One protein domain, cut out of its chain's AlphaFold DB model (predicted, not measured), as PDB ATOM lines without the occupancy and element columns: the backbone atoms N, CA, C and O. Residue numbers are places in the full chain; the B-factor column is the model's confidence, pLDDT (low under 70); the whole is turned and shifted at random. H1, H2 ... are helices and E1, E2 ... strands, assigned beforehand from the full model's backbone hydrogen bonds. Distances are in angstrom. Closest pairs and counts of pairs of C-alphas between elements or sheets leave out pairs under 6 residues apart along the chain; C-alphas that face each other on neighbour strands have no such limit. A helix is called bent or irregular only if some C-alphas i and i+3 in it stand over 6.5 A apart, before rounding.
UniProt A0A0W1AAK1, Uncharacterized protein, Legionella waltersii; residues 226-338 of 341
ATOM      1  N   PHE A 226     137.359 143.345 145.717       38.50
ATOM      2  CA  PHE A 226     138.162 142.187 146.130       38.50
ATOM      3  C   PHE A 226     139.098 142.515 147.305       38.50
ATOM      4  O   PHE A 226     139.220 141.736 148.254       38.50
ATOM      5  N   TYR A 227     139.719 143.696 147.273       45.25
ATOM      6  CA  TYR A 227     140.530 144.211 148.374       45.25
ATOM      7  C   TYR A 227     139.690 144.393 149.649       45.25
ATOM      8  O   TYR A 227     140.064 143.904 150.715       45.25
ATOM      9  N   ASN A 228     138.506 144.999 149.533       49.34
ATOM     10  CA  ASN A 228     137.593 145.240 150.648       49.34
ATOM     11  C   ASN A 228     137.016 143.938 151.223       49.34
ATOM     12  O   ASN A 228     136.897 143.810 152.438       49.34
ATOM     13  N   GLU A 229     136.697 142.944 150.393       47.56
ATOM     14  CA  GLU A 229     136.182 141.641 150.837       47.56
ATOM     15  C   GLU A 229     137.266 140.806 151.540       47.56
ATOM     16  O   GLU A 229     137.030 140.230 152.611       47.56
ATOM     17  N   GLY A 230     138.487 140.812 150.993       49.25
ATOM     18  CA  GLY A 230     139.657 140.199 151.620       49.25
ATOM     19  C   GLY A 230     140.016 140.851 152.959       49.25
ATOM     20  O   GLY A 230     140.330 140.151 153.926       49.25
ATOM     21  N   ILE A 231     139.917 142.180 153.049       52.78
ATOM     22  CA  ILE A 231     140.138 142.929 154.290       52.78
ATOM     23  C   ILE A 231     139.030 142.665 155.302       52.78
ATOM     24  O   ILE A 231     139.341 142.327 156.441       52.78
ATOM     25  N   ASN A 232     137.759 142.731 154.905       55.03
ATOM     26  CA  ASN A 232     136.635 142.513 155.816       55.03
ATOM     27  C   ASN A 232     136.659 141.101 156.410       55.03
ATOM     28  O   ASN A 232     136.482 140.943 157.616       55.03
ATOM     29  N   SER A 233     136.996 140.087 155.610       54.56
ATOM     30  CA  SER A 233     137.162 138.710 156.097       54.56
ATOM     31  C   SER A 233     138.284 138.592 157.137       54.56
ATOM     32  O   SER A 233     138.131 137.942 158.174       54.56
ATOM     33  N   ARG A 234     139.418 139.267 156.904       55.53
ATOM     34  CA  ARG A 234     140.519 139.337 157.875       55.53
ATOM     35  C   ARG A 234     140.092 140.093 159.137       55.53
ATOM     36  O   ARG A 234     140.415 139.639 160.236       55.53
ATOM     37  N   CYS A 235     139.378 141.206 159.007       56.50
ATOM     38  CA  CYS A 235     138.888 141.994 160.135       56.50
ATOM     39  C   CYS A 235     137.903 141.195 160.989       56.50
ATOM     40  O   CYS A 235     138.094 141.131 162.196       56.50
ATOM     41  N   LEU A 236     136.941 140.494 160.385       60.38
ATOM     42  CA  LEU A 236     136.011 139.622 161.107       60.38
ATOM     43  C   LEU A 236     136.737 138.533 161.898       60.38
ATOM     44  O   LEU A 236     136.456 138.350 163.077       60.38
ATOM     45  N   PHE A 237     137.739 137.881 161.304       61.59
ATOM     46  CA  PHE A 237     138.551 136.898 162.024       61.59
ATOM     47  C   PHE A 237     139.290 137.500 163.234       61.59
ATOM     48  O   PHE A 237     139.408 136.855 164.276       61.59
ATOM     49  N   ALA A 238     139.792 138.732 163.113       56.91
ATOM     50  CA  ALA A 238     140.409 139.440 164.236       56.91
ATOM     51  C   ALA A 238     139.372 139.802 165.314       56.91
ATOM     52  O   ALA A 238     139.625 139.589 166.497       56.91
ATOM     53  N   LEU A 239     138.184 140.264 164.915       70.00
ATOM     54  CA  LEU A 239     137.080 140.581 165.823       70.00
ATOM     55  C   LEU A 239     136.591 139.342 166.586       70.00
ATOM     56  O   LEU A 239     136.369 139.436 167.789       70.00
ATOM     57  N   THR A 240     136.518 138.169 165.945       68.62
ATOM     58  CA  THR A 240     136.199 136.900 166.624       68.62
ATOM     59  C   THR A 240     137.226 136.568 167.704       68.62
ATOM     60  O   THR A 240     136.851 136.196 168.811       68.62
ATOM     61  N   LYS A 241     138.523 136.753 167.428       67.19
ATOM     62  CA  LYS A 241     139.567 136.546 168.443       67.19
ATOM     63  C   LYS A 241     139.445 137.520 169.609       67.19
ATOM     64  O   LYS A 241     139.577 137.110 170.756       67.19
ATOM     65  N   ILE A 242     139.189 138.796 169.320       72.38
ATOM     66  CA  ILE A 242     138.991 139.825 170.348       72.38
ATOM     67  C   ILE A 242     137.770 139.483 171.211       72.38
ATOM     68  O   ILE A 242     137.842 139.599 172.433       72.38
ATOM     69  N   LYS A 243     136.680 139.005 170.603       84.06
ATOM     70  CA  LYS A 243     135.484 138.544 171.317       84.06
ATOM     71  C   LYS A 243     135.811 137.421 172.292       84.06
ATOM     72  O   LYS A 243     135.486 137.555 173.467       84.06
ATOM     73  N   SER A 244     136.532 136.389 171.844       79.06
ATOM     74  CA  SER A 244     136.979 135.301 172.722       79.06
ATOM     75  C   SER A 244     137.835 135.815 173.878       79.06
ATOM     76  O   SER A 244     137.580 135.458 175.018       79.06
ATOM     77  N   ILE A 245     138.773 136.741 173.635       79.56
ATOM     78  CA  ILE A 245     139.564 137.346 174.722       79.56
ATOM     79  C   ILE A 245     138.645 138.008 175.761       79.56
ATOM     80  O   ILE A 245     138.858 137.837 176.959       79.56
ATOM     81  N   ILE A 246     137.609 138.738 175.338       83.56
ATOM     82  CA  ILE A 246     136.683 139.412 176.262       83.56
ATOM     83  C   ILE A 246     135.834 138.417 177.052       83.56
ATOM     84  O   ILE A 246     135.647 138.591 178.262       83.56
ATOM     85  N   GLU A 247     135.314 137.401 176.371       87.12
ATOM     86  CA  GLU A 247     134.432 136.386 176.943       87.12
ATOM     87  C   GLU A 247     135.185 135.422 177.869       87.12
ATOM     88  O   GLU A 247     134.625 135.037 178.896       87.12
ATOM     89  N   ASP A 248     136.460 135.134 177.594       85.50
ATOM     90  CA  ASP A 248     137.285 134.179 178.346       85.50
ATOM     91  C   ASP A 248     138.087 134.834 179.481       85.50
ATOM     92  O   ASP A 248     138.415 134.174 180.462       85.50
ATOM     93  N   THR A 249     138.386 136.137 179.401       83.06
ATOM     94  CA  THR A 249     139.172 136.817 180.446       83.06
ATOM     95  C   THR A 249     138.377 136.945 181.742       83.06
ATOM     96  O   THR A 249     137.250 137.453 181.755       83.06
ATOM     97  N   ASP A 250     138.986 136.558 182.860       83.31
ATOM     98  CA  ASP A 250     138.455 136.819 184.194       83.31
ATOM     99  C   ASP A 250     138.776 138.255 184.619       83.31
ATOM    100  O   ASP A 250     139.872 138.611 185.058       83.31
ATOM    101  N   TRP A 251     137.795 139.134 184.431       82.69
ATOM    102  CA  TRP A 251     137.979 140.561 184.651       82.69
ATOM    103  C   TRP A 251     138.066 140.898 186.136       82.69
ATOM    104  O   TRP A 251     137.109 140.747 186.894       82.69
ATOM    105  N   THR A 252     139.199 141.466 186.547       78.50
ATOM    106  CA  THR A 252     139.329 142.033 187.889       78.50
ATOM    107  C   THR A 252     138.705 143.429 187.912       78.50
ATOM    108  O   THR A 252     139.275 144.400 187.406       78.50
ATOM    109  N   LEU A 253     137.511 143.541 188.492       77.12
ATOM    110  CA  LEU A 253     136.771 144.801 188.570       77.12
ATOM    111  C   LEU A 253     137.214 145.597 189.803       77.12
ATOM    112  O   LEU A 253     137.132 145.134 190.938       77.12
ATOM    113  N   GLY A 254     137.714 146.814 189.587       64.50
ATOM    114  CA  GLY A 254     138.101 147.696 190.687       64.50
ATOM    115  C   GLY A 254     136.881 148.220 191.453       64.50
ATOM    116  O   GLY A 254     135.865 148.540 190.842       64.50
ATOM    117  N   LYS A 255     137.015 148.425 192.774       62.06
ATOM    118  CA  LYS A 255     135.954 148.970 193.660       62.06
ATOM    119  C   LYS A 255     135.362 150.319 193.214       62.06
ATOM    120  O   LYS A 255     134.290 150.694 193.669       62.06
ATOM    121  N   TRP A 256     136.074 151.046 192.354       54.19
ATOM    122  CA  TRP A 256     135.715 152.379 191.856       54.19
ATOM    123  C   TRP A 256     135.587 152.431 190.324       54.19
ATOM    124  O   TRP A 256     135.494 153.511 189.742       54.19
ATOM    125  N   GLY A 257     135.664 151.278 189.650       57.56
ATOM    126  CA  GLY A 257     135.556 151.180 188.197       57.56
ATOM    127  C   GLY A 257     134.102 151.068 187.750       57.56
ATOM    128  O   GLY A 257     133.304 150.396 188.395       57.56
ATOM    129  N   SER A 258     133.750 151.698 186.628       63.84
ATOM    130  CA  SER A 258     132.456 151.452 185.985       63.84
ATOM    131  C   SER A 258     132.434 150.031 185.410       63.84
ATOM    132  O   SER A 258     133.157 149.745 184.450       63.84
ATOM    133  N   ASN A 259     131.619 149.154 185.996       80.50
ATOM    134  CA  ASN A 259     131.340 147.818 185.480       80.50
ATOM    135  C   ASN A 259     130.115 147.835 184.555       80.50
ATOM    136  O   ASN A 259     129.365 148.808 184.445       80.50
ATOM    137  N   SER A 260     129.972 146.775 183.781       87.69
ATOM    138  CA  SER A 260     128.901 146.573 182.819       87.69
ATOM    139  C   SER A 260     128.664 145.082 182.643       87.69
ATOM    140  O   SER A 260     129.531 144.278 182.958       87.69
ATOM    141  N   MET A 261     127.490 144.716 182.139       89.94
ATOM    142  CA  MET A 261     127.111 143.322 181.922       89.94
ATOM    143  C   MET A 261     127.057 142.993 180.436       89.94
ATOM    144  O   MET A 261     126.497 143.771 179.655       89.94
ATOM    145  N   ILE A 262     127.585 141.822 180.088       88.56
ATOM    146  CA  ILE A 262     127.376 141.151 178.803       88.56
ATOM    147  C   ILE A 262     126.748 139.776 179.028       88.56
ATOM    148  O   ILE A 262     126.779 139.237 180.134       88.56
ATOM    149  N   GLU A 263     126.160 139.226 177.975       88.00
ATOM    150  CA  GLU A 263     125.625 137.867 177.963       88.00
ATOM    151  C   GLU A 263     126.595 136.953 177.211       88.00
ATOM    152  O   GLU A 263     126.915 137.230 176.055       88.00
ATOM    153  N   VAL A 264     127.052 135.892 177.878       83.81
ATOM    154  CA  VAL A 264     127.989 134.884 177.362       83.81
ATOM    155  C   VAL A 264     127.389 133.514 177.649       83.81
ATOM    156  O   VAL A 264     127.130 133.189 178.806       83.81
ATOM    157  N   ASN A 265     127.135 132.715 176.611       77.06
ATOM    158  CA  ASN A 265     126.572 131.362 176.737       77.06
ATOM    159  C   ASN A 265     125.291 131.285 177.603       77.06
ATOM    160  O   ASN A 265     125.100 130.339 178.363       77.06
ATOM    161  N   GLY A 266     124.425 132.306 177.526       76.19
ATOM    162  CA  GLY A 266     123.187 132.408 178.315       76.19
ATOM    163  C   GLY A 266     123.376 132.839 179.780       76.19
ATOM    164  O   GLY A 266     122.399 132.961 180.518       76.19
ATOM    165  N   GLY A 267     124.614 133.093 180.214       83.56
ATOM    166  CA  GLY A 267     124.952 133.653 181.523       83.56
ATOM    167  C   GLY A 267     125.303 135.141 181.450       83.56
ATOM    168  O   GLY A 267     125.803 135.629 180.439       83.56
ATOM    169  N   LYS A 268     125.066 135.885 182.538       88.38
ATOM    170  CA  LYS A 268     125.493 137.290 182.655       88.38
ATOM    171  C   LYS A 268     126.917 137.362 183.213       88.38
ATOM    172  O   LYS A 268     127.164 136.826 184.291       88.38
ATOM    173  N   LYS A 269     127.822 138.050 182.512       88.25
ATOM    174  CA  LYS A 269     129.217 138.273 182.923       88.25
ATOM    175  C   LYS A 269     129.486 139.763 183.127       88.25
ATOM    176  O   LYS A 269     129.216 140.570 182.234       88.25
ATOM    177  N   GLU A 270     130.022 140.121 184.297       89.19
ATOM    178  CA  GLU A 270     130.453 141.494 184.574       89.19
ATOM    179  C   GLU A 270     131.829 141.768 183.960       89.19
ATOM    180  O   GLU A 270     132.770 140.994 184.125       89.19
ATOM    181  N   ILE A 271     131.945 142.900 183.271       87.56
ATOM    182  CA  ILE A 271     133.148 143.337 182.566       87.56
ATOM    183  C   ILE A 271     133.354 144.853 182.724       87.56
ATOM    184  O   ILE A 271     132.417 145.585 183.066       87.56
ATOM    185  N   PRO A 272     134.558 145.380 182.447       86.25
ATOM    186  CA  PRO A 272     134.785 146.820 182.395       86.25
ATOM    187  C   PRO A 272     133.921 147.507 181.325       86.25
ATOM    188  O   PRO A 272     133.692 146.960 180.247       86.25
ATOM    189  N   LYS A 273     133.482 148.744 181.580       84.75
ATOM    190  CA  LYS A 273     132.599 149.492 180.662       84.75
ATOM    191  C   LYS A 273     133.122 149.589 179.222       84.75
ATOM    192  O   LYS A 273     132.367 149.402 178.278       84.75
ATOM    193  N   HIS A 274     134.405 149.868 179.042       82.88
ATOM    194  CA  HIS A 274     135.019 149.962 177.714       82.88
ATOM    195  C   HIS A 274     135.203 148.590 177.045       82.88
ATOM    196  O   HIS A 274     135.250 148.523 175.824       82.88
ATOM    197  N   MET A 275     135.217 147.488 177.807       87.81
ATOM    198  CA  MET A 275     135.130 146.138 177.230       87.81
ATOM    199  C   MET A 275     133.731 145.838 176.711       87.81
ATOM    200  O   MET A 275     133.595 145.209 175.667       87.81
ATOM    201  N   LYS A 276     132.692 146.351 177.380       89.75
ATOM    202  CA  LYS A 276     131.337 146.318 176.827       89.75
ATOM    203  C   LYS A 276     131.250 147.106 175.523       89.75
ATOM    204  O   LYS A 276     130.675 146.611 174.567       89.75
ATOM    205  N   GLU A 277     131.868 148.282 175.460       89.75
ATOM    206  CA  GLU A 277     131.911 149.082 174.231       89.75
ATOM    207  C   GLU A 277     132.589 148.333 173.070       89.75
ATOM    208  O   GLU A 277     132.042 148.289 171.969       89.75
ATOM    209  N   ILE A 278     133.734 147.684 173.319       87.62
ATOM    210  CA  ILE A 278     134.407 146.835 172.321       87.62
ATOM    211  C   ILE A 278     133.505 145.665 171.909       87.62
ATOM    212  O   ILE A 278     133.332 145.399 170.723       87.62
ATOM    213  N   HIS A 279     132.898 144.984 172.876       90.50
ATOM    214  CA  HIS A 279     132.030 143.839 172.630       90.50
ATOM    215  C   HIS A 279     130.776 144.204 171.814       90.50
ATOM    216  O   HIS A 279     130.408 143.483 170.885       90.50
ATOM    217  N   ASP A 280     130.150 145.347 172.095       92.25
ATOM    218  CA  ASP A 280     128.989 145.839 171.346       92.25
ATOM    219  C   ASP A 280     129.378 146.219 169.900       92.25
ATOM    220  O   ASP A 280     128.641 145.908 168.963       92.25
ATOM    221  N   LYS A 281     130.577 146.791 169.685       88.88
ATOM    222  CA  LYS A 281     131.132 147.040 168.337       88.88
ATOM    223  C   LYS A 281     131.392 145.751 167.556       88.88
ATOM    224  O   LYS A 281     131.145 145.707 166.351       88.88
ATOM    225  N   ILE A 282     131.846 144.689 168.223       83.69
ATOM    226  CA  ILE A 282     132.017 143.376 167.584       83.69
ATOM    227  C   ILE A 282     130.662 142.815 167.150       83.69
ATOM    228  O   ILE A 282     130.525 142.404 166.001       83.69
ATOM    229  N   LYS A 283     129.646 142.858 168.021       89.50
ATOM    230  CA  LYS A 283     128.284 142.426 167.665       89.50
ATOM    231  C   LYS A 283     127.719 143.211 166.481       89.50
ATOM    232  O   LYS A 283     127.093 142.620 165.603       89.50
ATOM    233  N   HIS A 284     127.976 144.519 166.421       88.75
ATOM    234  CA  HIS A 284     127.602 145.342 165.267       88.75
ATOM    235  C   HIS A 284     128.273 144.857 163.975       88.75
ATOM    236  O   HIS A 284     127.591 144.718 162.965       88.75
ATOM    237  N   ALA A 285     129.573 144.544 164.001       76.69
ATOM    238  CA  ALA A 285     130.302 144.024 162.838       76.69
ATOM    239  C   ALA A 285     129.868 142.607 162.417       76.69
ATOM    240  O   ALA A 285     129.881 142.302 161.228       76.69
ATOM    241  N   GLU A 286     129.462 141.750 163.361       75.25
ATOM    242  CA  GLU A 286     128.882 140.429 163.059       75.25
ATOM    243  C   GLU A 286     127.568 140.567 162.270       75.25
ATOM    244  O   GLU A 286     127.311 139.796 161.349       75.25
ATOM    245  N   GLN A 287     126.760 141.579 162.601       85.38
ATOM    246  CA  GLN A 287     125.512 141.896 161.898       85.38
ATOM    247  C   GLN A 287     125.746 142.706 160.612       85.38
ATOM    248  O   GLN A 287     124.958 142.609 159.673       85.38
ATOM    249  N   ASN A 288     126.840 143.473 160.550       82.81
ATOM    250  CA  ASN A 288     127.199 144.354 159.438       82.81
ATOM    251  C   ASN A 288     128.660 144.117 158.994       82.81
ATOM    252  O   ASN A 288     129.530 144.952 159.260       82.81
ATOM    253  N   PRO A 289     128.958 143.018 158.268       68.25
ATOM    254  CA  PRO A 289     130.320 142.639 157.861       68.25
ATOM    255  C   PRO A 289     131.132 143.720 157.137       68.25
ATOM    256  O   PRO A 289     132.360 143.730 157.206       68.25
ATOM    257  N   LYS A 290     130.452 144.636 156.438       70.38
ATOM    258  CA  LYS A 290     131.077 145.747 155.705       70.38
ATOM    259  C   LYS A 290     131.714 146.788 156.632       70.38
ATOM    260  O   LYS A 290     132.642 147.472 156.215       70.38
ATOM    261  N   ASP A 291     131.264 146.858 157.884       77.00
ATOM    262  CA  ASP A 291     131.777 147.791 158.889       77.00
ATOM    263  C   ASP A 291     132.956 147.208 159.685       77.00
ATOM    264  O   ASP A 291     133.531 147.902 160.524       77.00
ATOM    265  N   ALA A 292     133.350 145.950 159.436       67.75
ATOM    266  CA  ALA A 292     134.340 145.227 160.238       67.75
ATOM    267  C   ALA A 292     135.692 145.949 160.329       67.75
ATOM    268  O   ALA A 292     136.305 145.979 161.397       67.75
ATOM    269  N   LEU A 293     136.149 146.564 159.235       70.81
ATOM    270  CA  LEU A 293     137.379 147.353 159.225       70.81
ATOM    271  C   LEU A 293     137.282 148.581 160.139       70.81
ATOM    272  O   LEU A 293     138.195 148.836 160.923       70.81
ATOM    273  N   ASN A 294     136.178 149.327 160.052       74.56
ATOM    274  CA  ASN A 294     135.957 150.523 160.865       74.56
ATOM    275  C   ASN A 294     135.790 150.156 162.343       74.56
ATOM    276  O   ASN A 294     136.413 150.775 163.200       74.56
ATOM    277  N   MET A 295     135.047 149.087 162.643       81.19
ATOM    278  CA  MET A 295     134.903 148.595 164.015       81.19
ATOM    279  C   MET A 295     136.245 148.144 164.598       81.19
ATOM    280  O   MET A 295     136.527 148.425 165.759       81.19
ATOM    281  N   LEU A 296     137.111 147.500 163.807       70.88
ATOM    282  CA  LEU A 296     138.443 147.102 164.267       70.88
ATOM    283  C   LEU A 296     139.344 148.315 164.569       70.88
ATOM    284  O   LEU A 296     140.090 148.274 165.548       70.88
ATOM    285  N   LYS A 297     139.244 149.400 163.784       73.50
ATOM    286  CA  LYS A 297     139.942 150.674 164.055       73.50
ATOM    287  C   LYS A 297     139.464 151.306 165.360       73.50
ATOM    288  O   LYS A 297     140.283 151.614 166.220       73.50
ATOM    289  N   ASP A 298     138.151 151.411 165.549       78.75
ATOM    290  CA  ASP A 298     137.571 151.953 166.779       78.75
ATOM    291  C   ASP A 298     138.014 151.154 168.016       78.75
ATOM    292  O   ASP A 298     138.330 151.716 169.064       78.75
ATOM    293  N   ILE A 299     138.062 149.824 167.899       76.56
ATOM    294  CA  ILE A 299     138.516 148.933 168.973       76.56
ATOM    295  C   ILE A 299     140.002 149.144 169.278       76.56
ATOM    296  O   ILE A 299     140.382 149.127 170.453       76.56
ATOM    297  N   HIS A 300     140.831 149.383 168.258       76.94
ATOM    298  CA  HIS A 300     142.237 149.734 168.447       76.94
ATOM    299  C   HIS A 300     142.381 151.017 169.270       76.94
ATOM    300  O   HIS A 300     143.065 151.022 170.293       76.94
ATOM    301  N   GLU A 301     141.650 152.075 168.908       76.88
ATOM    302  CA  GLU A 301     141.678 153.346 169.635       76.88
ATOM    303  C   GLU A 301     141.203 153.214 171.088       76.88
ATOM    304  O   GLU A 301     141.786 153.818 171.993       76.88
ATOM    305  N   ILE A 302     140.151 152.425 171.337       75.75
ATOM    306  CA  ILE A 302     139.667 152.159 172.700       75.75
ATOM    307  C   ILE A 302     140.739 151.420 173.509       75.75
ATOM    308  O   ILE A 302     140.948 151.737 174.683       75.75
ATOM    309  N   SER A 303     141.434 150.465 172.889       73.25
ATOM    310  CA  SER A 303     142.458 149.642 173.543       73.25
ATOM    311  C   SER A 303     143.711 150.451 173.872       73.25
ATOM    312  O   SER A 303     144.155 150.438 175.018       73.25
ATOM    313  N   GLU A 304     144.203 151.256 172.931       75.50
ATOM    314  CA  GLU A 304     145.306 152.203 173.143       75.50
ATOM    315  C   GLU A 304     144.958 153.251 174.210       75.50
ATOM    316  O   GLU A 304     145.751 153.552 175.105       75.50
ATOM    317  N   ARG A 305     143.725 153.772 174.204       76.38
ATOM    318  CA  ARG A 305     143.245 154.692 175.249       76.38
ATOM    319  C   ARG A 305     143.153 154.019 176.619       76.38
ATOM    320  O   ARG A 305     143.322 154.678 177.643       76.38
ATOM    321  N   ALA A 306     142.848 152.725 176.658       71.94
ATOM    322  CA  ALA A 306     142.816 151.962 177.896       71.94
ATOM    323  C   ALA A 306     144.230 151.651 178.415       71.94
ATOM    324  O   ALA A 306     144.425 151.658 179.634       71.94
ATOM    325  N   LEU A 307     145.196 151.409 177.524       70.88
ATOM    326  CA  LEU A 307     146.604 151.136 177.839       70.88
ATOM    327  C   LEU A 307     147.408 152.392 178.183       70.88
ATOM    328  O   LEU A 307     148.305 152.331 179.023       70.88
ATOM    329  N   SER A 308     147.073 153.533 177.581       68.25
ATOM    330  CA  SER A 308     147.677 154.820 177.911       68.25
ATOM    331  C   SER A 308     147.264 155.248 179.322       68.25
ATOM    332  O   SER A 308     146.177 155.767 179.583       68.25
ATOM    333  N   ASP A 309     148.158 154.991 180.277       54.34
ATOM    334  CA  ASP A 309     148.051 155.429 181.664       54.34
ATOM    335  C   ASP A 309     147.762 156.937 181.726       54.34
ATOM    336  O   ASP A 309     148.664 157.765 181.581       54.34
ATOM    337  N   LYS A 310     146.512 157.331 182.004       52.59
ATOM    338  CA  LYS A 310     146.232 158.737 182.312       52.59
ATOM    339  C   LYS A 310     147.027 159.133 183.560       52.59
ATOM    340  O   LYS A 310     146.879 158.469 184.595       52.59
ATOM    341  N   PRO A 311     147.814 160.224 183.524       46.44
ATOM    342  CA  PRO A 311     148.513 160.718 184.695       46.44
ATOM    343  C   PRO A 311     147.455 161.217 185.675       46.44
ATOM    344  O   PRO A 311     146.890 162.294 185.533       46.44
ATOM    345  N   THR A 312     147.120 160.380 186.650       51.00
ATOM    346  CA  THR A 312     146.227 160.758 187.737       51.00
ATOM    347  C   THR A 312     146.912 160.399 189.040       51.00
ATOM    348  O   THR A 312     147.549 159.351 189.149       51.00
ATOM    349  N   ILE A 313     146.742 161.265 190.032       46.94
ATOM    350  CA  ILE A 313     147.389 161.276 191.356       46.94
ATOM    351  C   ILE A 313     147.170 159.952 192.145       46.94
ATOM    352  O   ILE A 313     147.811 159.705 193.158       46.94
ATOM    353  N   PHE A 314     146.338 159.037 191.630       48.84
ATOM    354  CA  PHE A 314     145.986 157.732 192.197       48.84
ATOM    355  C   PHE A 314     146.537 156.515 191.421       48.84
ATOM    356  O   PHE A 314     145.917 155.452 191.453       48.84
ATOM    357  N   LYS A 315     147.683 156.626 190.724       51.94
ATOM    358  CA  LYS A 315     148.286 155.516 189.941       51.94
ATOM    359  C   LYS A 315     148.344 154.175 190.699       51.94
ATOM    360  O   LYS A 315     147.933 153.160 190.154       51.94
ATOM    361  N   LYS A 316     148.727 154.193 191.984       49.84
ATOM    362  CA  LYS A 316     148.833 152.993 192.844       49.84
ATOM    363  C   LYS A 316     147.498 152.304 193.161       49.84
ATOM    364  O   LYS A 316     147.487 151.142 193.532       49.84
ATOM    365  N   PHE A 317     146.371 153.004 193.026       49.22
ATOM    366  CA  PHE A 317     145.033 152.449 193.287       49.22
ATOM    367  C   PHE A 317     144.325 151.971 192.010       49.22
ATOM    368  O   PHE A 317     143.191 151.498 192.074       49.22
ATOM    369  N   ARG A 318     144.973 152.128 190.847       53.75
ATOM    370  CA  ARG A 318     144.475 151.707 189.530       53.75
ATOM    371  C   ARG A 318     145.343 150.634 188.874       53.75
ATOM    372  O   ARG A 318     145.125 150.339 187.701       53.75
ATOM    373  N   GLU A 319     146.300 150.056 189.602       60.75
ATOM    374  CA  GLU A 319     147.073 148.921 189.102       60.75
ATOM    375  C   GLU A 319     146.116 147.776 188.760       60.75
ATOM    376  O   GLU A 319     145.383 147.260 189.605       60.75
ATOM    377  N   ARG A 320     146.055 147.459 187.466       65.38
ATOM    378  CA  ARG A 320     145.252 146.358 186.938       65.38
ATOM    379  C   ARG A 320     145.970 145.050 187.245       65.38
ATOM    380  O   ARG A 320     147.199 145.024 187.284       65.38
ATOM    381  N   SER A 321     145.214 143.964 187.403       70.44
ATOM    382  CA  SER A 321     145.821 142.636 187.446       70.44
ATOM    383  C   SER A 321     146.603 142.372 186.155       70.44
ATOM    384  O   SER A 321     146.265 142.896 185.086       70.44
ATOM    385  N   GLN A 322     147.656 141.561 186.261       74.00
ATOM    386  CA  GLN A 322     148.500 141.186 185.125       74.00
ATOM    387  C   GLN A 322     147.667 140.565 183.993       74.00
ATOM    388  O   GLN A 322     147.889 140.873 182.826       74.00
ATOM    389  N   GLU A 323     146.664 139.754 184.338       72.69
ATOM    390  CA  GLU A 323     145.728 139.125 183.397       72.69
ATOM    391  C   GLU A 323     144.881 140.163 182.658       72.69
ATOM    392  O   GLU A 323     144.843 140.184 181.430       72.69
ATOM    393  N   THR A 324     144.281 141.100 183.400       73.62
ATOM    394  CA  THR A 324     143.487 142.188 182.822       73.62
ATOM    395  C   THR A 324     144.344 143.048 181.892       73.62
ATOM    396  O   THR A 324     143.895 143.388 180.804       73.62
ATOM    397  N   ARG A 325     145.582 143.380 182.281       76.31
ATOM    398  CA  ARG A 325     146.526 144.135 181.442       76.31
ATOM    399  C   ARG A 325     146.916 143.372 180.172       76.31
ATOM    400  O   ARG A 325     146.868 143.961 179.097       76.31
ATOM    401  N   SER A 326     147.228 142.084 180.295       76.88
ATOM    402  CA  SER A 326     147.598 141.222 179.161       76.88
ATOM    403  C   SER A 326     146.465 141.121 178.137       76.88
ATOM    404  O   SER A 326     146.718 141.147 176.935       76.88
ATOM    405  N   ALA A 327     145.207 141.098 178.594       76.31
ATOM    406  CA  ALA A 327     144.049 141.140 177.706       76.31
ATOM    407  C   ALA A 327     143.986 142.444 176.890       76.31
ATOM    408  O   ALA A 327     143.744 142.388 175.688       76.31
ATOM    409  N   TYR A 328     144.258 143.616 177.484       73.25
ATOM    410  CA  TYR A 328     144.325 144.872 176.713       73.25
ATOM    411  C   TYR A 328     145.452 144.870 175.688       73.25
ATOM    412  O   TYR A 328     145.237 145.310 174.563       73.25
ATOM    413  N   GLU A 329     146.638 144.405 176.077       76.06
ATOM    414  CA  GLU A 329     147.806 144.352 175.192       76.06
ATOM    415  C   GLU A 329     147.541 143.417 174.005       76.06
ATOM    416  O   GLU A 329     147.834 143.770 172.863       76.06
ATOM    417  N   GLU A 330     146.891 142.273 174.235       74.31
ATOM    418  CA  GLU A 330     146.533 141.352 173.157       74.31
ATOM    419  C   GLU A 330     145.406 141.900 172.269       74.31
ATOM    420  O   GLU A 330     145.476 141.767 171.049       74.31
ATOM    421  N   ILE A 331     144.406 142.595 172.825       70.88
ATOM    422  CA  ILE A 331     143.377 143.268 172.016       70.88
ATOM    423  C   ILE A 331     144.001 144.391 171.173       70.88
ATOM    424  O   ILE A 331     143.701 144.498 169.981       70.88
ATOM    425  N   ALA A 332     144.904 145.196 171.741       70.06
ATOM    426  CA  ALA A 332     145.640 146.231 171.015       70.06
ATOM    427  C   ALA A 332     146.513 145.630 169.902       70.06
ATOM    428  O   ALA A 332     146.528 146.144 168.789       70.06
ATOM    429  N   ASN A 333     147.160 144.489 170.152       67.31
ATOM    430  CA  ASN A 333     147.952 143.748 169.170       67.31
ATOM    431  C   ASN A 333     147.083 143.182 168.028       67.31
ATOM    432  O   ASN A 333     147.414 143.358 166.856       67.31
ATOM    433  N   GLN A 334     145.946 142.547 168.343       60.00
ATOM    434  CA  GLN A 334     145.020 141.994 167.341       60.00
ATOM    435  C   GLN A 334     144.327 143.080 166.511       60.00
ATOM    436  O   GLN A 334     144.009 142.852 165.342       60.00
ATOM    437  N   SER A 335     144.102 144.253 167.105       60.94
ATOM    438  CA  SER A 335     143.506 145.398 166.425       60.94
ATOM    439  C   SER A 335     144.543 146.226 165.656       60.94
ATOM    440  O   SER A 335     144.250 146.626 164.543       60.94
ATOM    441  N   GLY A 336     145.769 146.405 166.154       46.56
ATOM    442  CA  GLY A 336     146.794 147.292 165.579       46.56
ATOM    443  C   GLY A 336     147.681 146.689 164.482       46.56
ATOM    444  O   GLY A 336     147.927 147.342 163.470       46.56
ATOM    445  N   LYS A 337     148.117 145.420 164.606       48.75
ATOM    446  CA  LYS A 337     149.095 144.788 163.677       48.75
ATOM    447  C   LYS A 337     148.661 144.691 162.214       48.75
ATOM    448  O   LYS A 337     149.447 144.272 161.372       48.75
ATOM    449  N   ARG A 338     147.402 144.992 161.905       46.22
ATOM    450  CA  ARG A 338     146.843 144.886 160.551       46.22
ATOM    451  C   ARG A 338     146.635 146.238 159.869       46.22
ATOM    452  O   ARG A 338     146.131 146.257 158.753       46.22
TER     453      ARG A 338
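Overview. This is residues 226 to 338 of the 341 residues of an uncharacterized protein of Legionella waltersii (UniProt A0A0W1AAK1). Four helices make an up-and-down bundle in which each runs against the one before it in the chain; H1 and H4 lie side by side as one layer, H2 and H3 as the other, and the two layers cross. The small hairpin E1 and E2 lies to one side, near the last residues of H1 and the first part of H2, while residues 310 to 316, in the link from H3 to H4, stick out. The printed part has 113 residues, with four named helices and two named strands in the order H1, E1, E2, H2, H3, H4; the sheet E1 - E2 is antiparallel and the class is mostly helix. The whole is compact, with a radius of gyration of the C-alphas of 14.6 A, and flat, spanning 49 by 34 by 18 A.

Arrangement. Strands E1, residues 259 to 264, and E2, residues 267 to 272, form an antiparallel hairpin at 144 degrees; N 260 and O 271 are 2.8 A apart and N 264 and O 267 2.9 A, within hydrogen-bond range. The closest C-alphas of E1 and H2, residues 273 to 287, are those of Ser 260 and Lys 273, 5.2 A apart. H1, residues 226 to 248, touches H2 with residues 236 to 246 alone, closest at the C-alphas of Leu 239 and Ile 282, 6.0 A, at a steep tilt of 42 degrees, opposite ways. H2 and H3, residues 289 to 307, are a helical hairpin at a shallow tilt of 12 degrees; the C-alphas of Ala 285 and Ala 292, their closest, are 5.0 A apart. H1 touches H3 with residues 231 to 239 alone, the same way at a steep tilt of 47 degrees; the closest C-alphas, of Cys 235 and Ala 292, are 5.6 A apart. H4, residues 322 to 336, touches H1 at a shallow tilt of 6 degrees, opposite ways, closest at the C-alphas of Ile 242 and Ile 331, 5.8 A. H3 and H4 form another helical hairpin, at a steep tilt of 43 degrees, with the C-alphas of His 300 and Ser 335 closest at 4.9 A. H2 and H4 are apart. Every O i to N i+4 pair is within hydrogen-bond range in H1, H2 and H4, and 13 of 15 in H3.

Along the chain. E1 and E2 measure 15.6 A and 16.5 A from first to last C-alpha. H1 is 33.2 A long and begins at C-alpha 226 (138.162, 142.187, 146.130). H2 is 21.4 A long, H3 27.1 A and H4 20.5 A; H4 ends at C-alpha 336 (146.794, 147.292, 165.579). H3 has a kink of 28 degrees near residue 296 and is irregular, with C-alphas 290 and 293 7.4 A apart.

Size, cuts and confidence. The two C-alphas farthest apart, of Phe 226 and Ile 313, are 49.9 A from each other. The printed part has no cut, and the link from H3 to H4, 14 residues, is long. The mean pLDDT of the printed part is 71.3; 41 residues are under 70, among them residues 226 to 238 and 308 to 320.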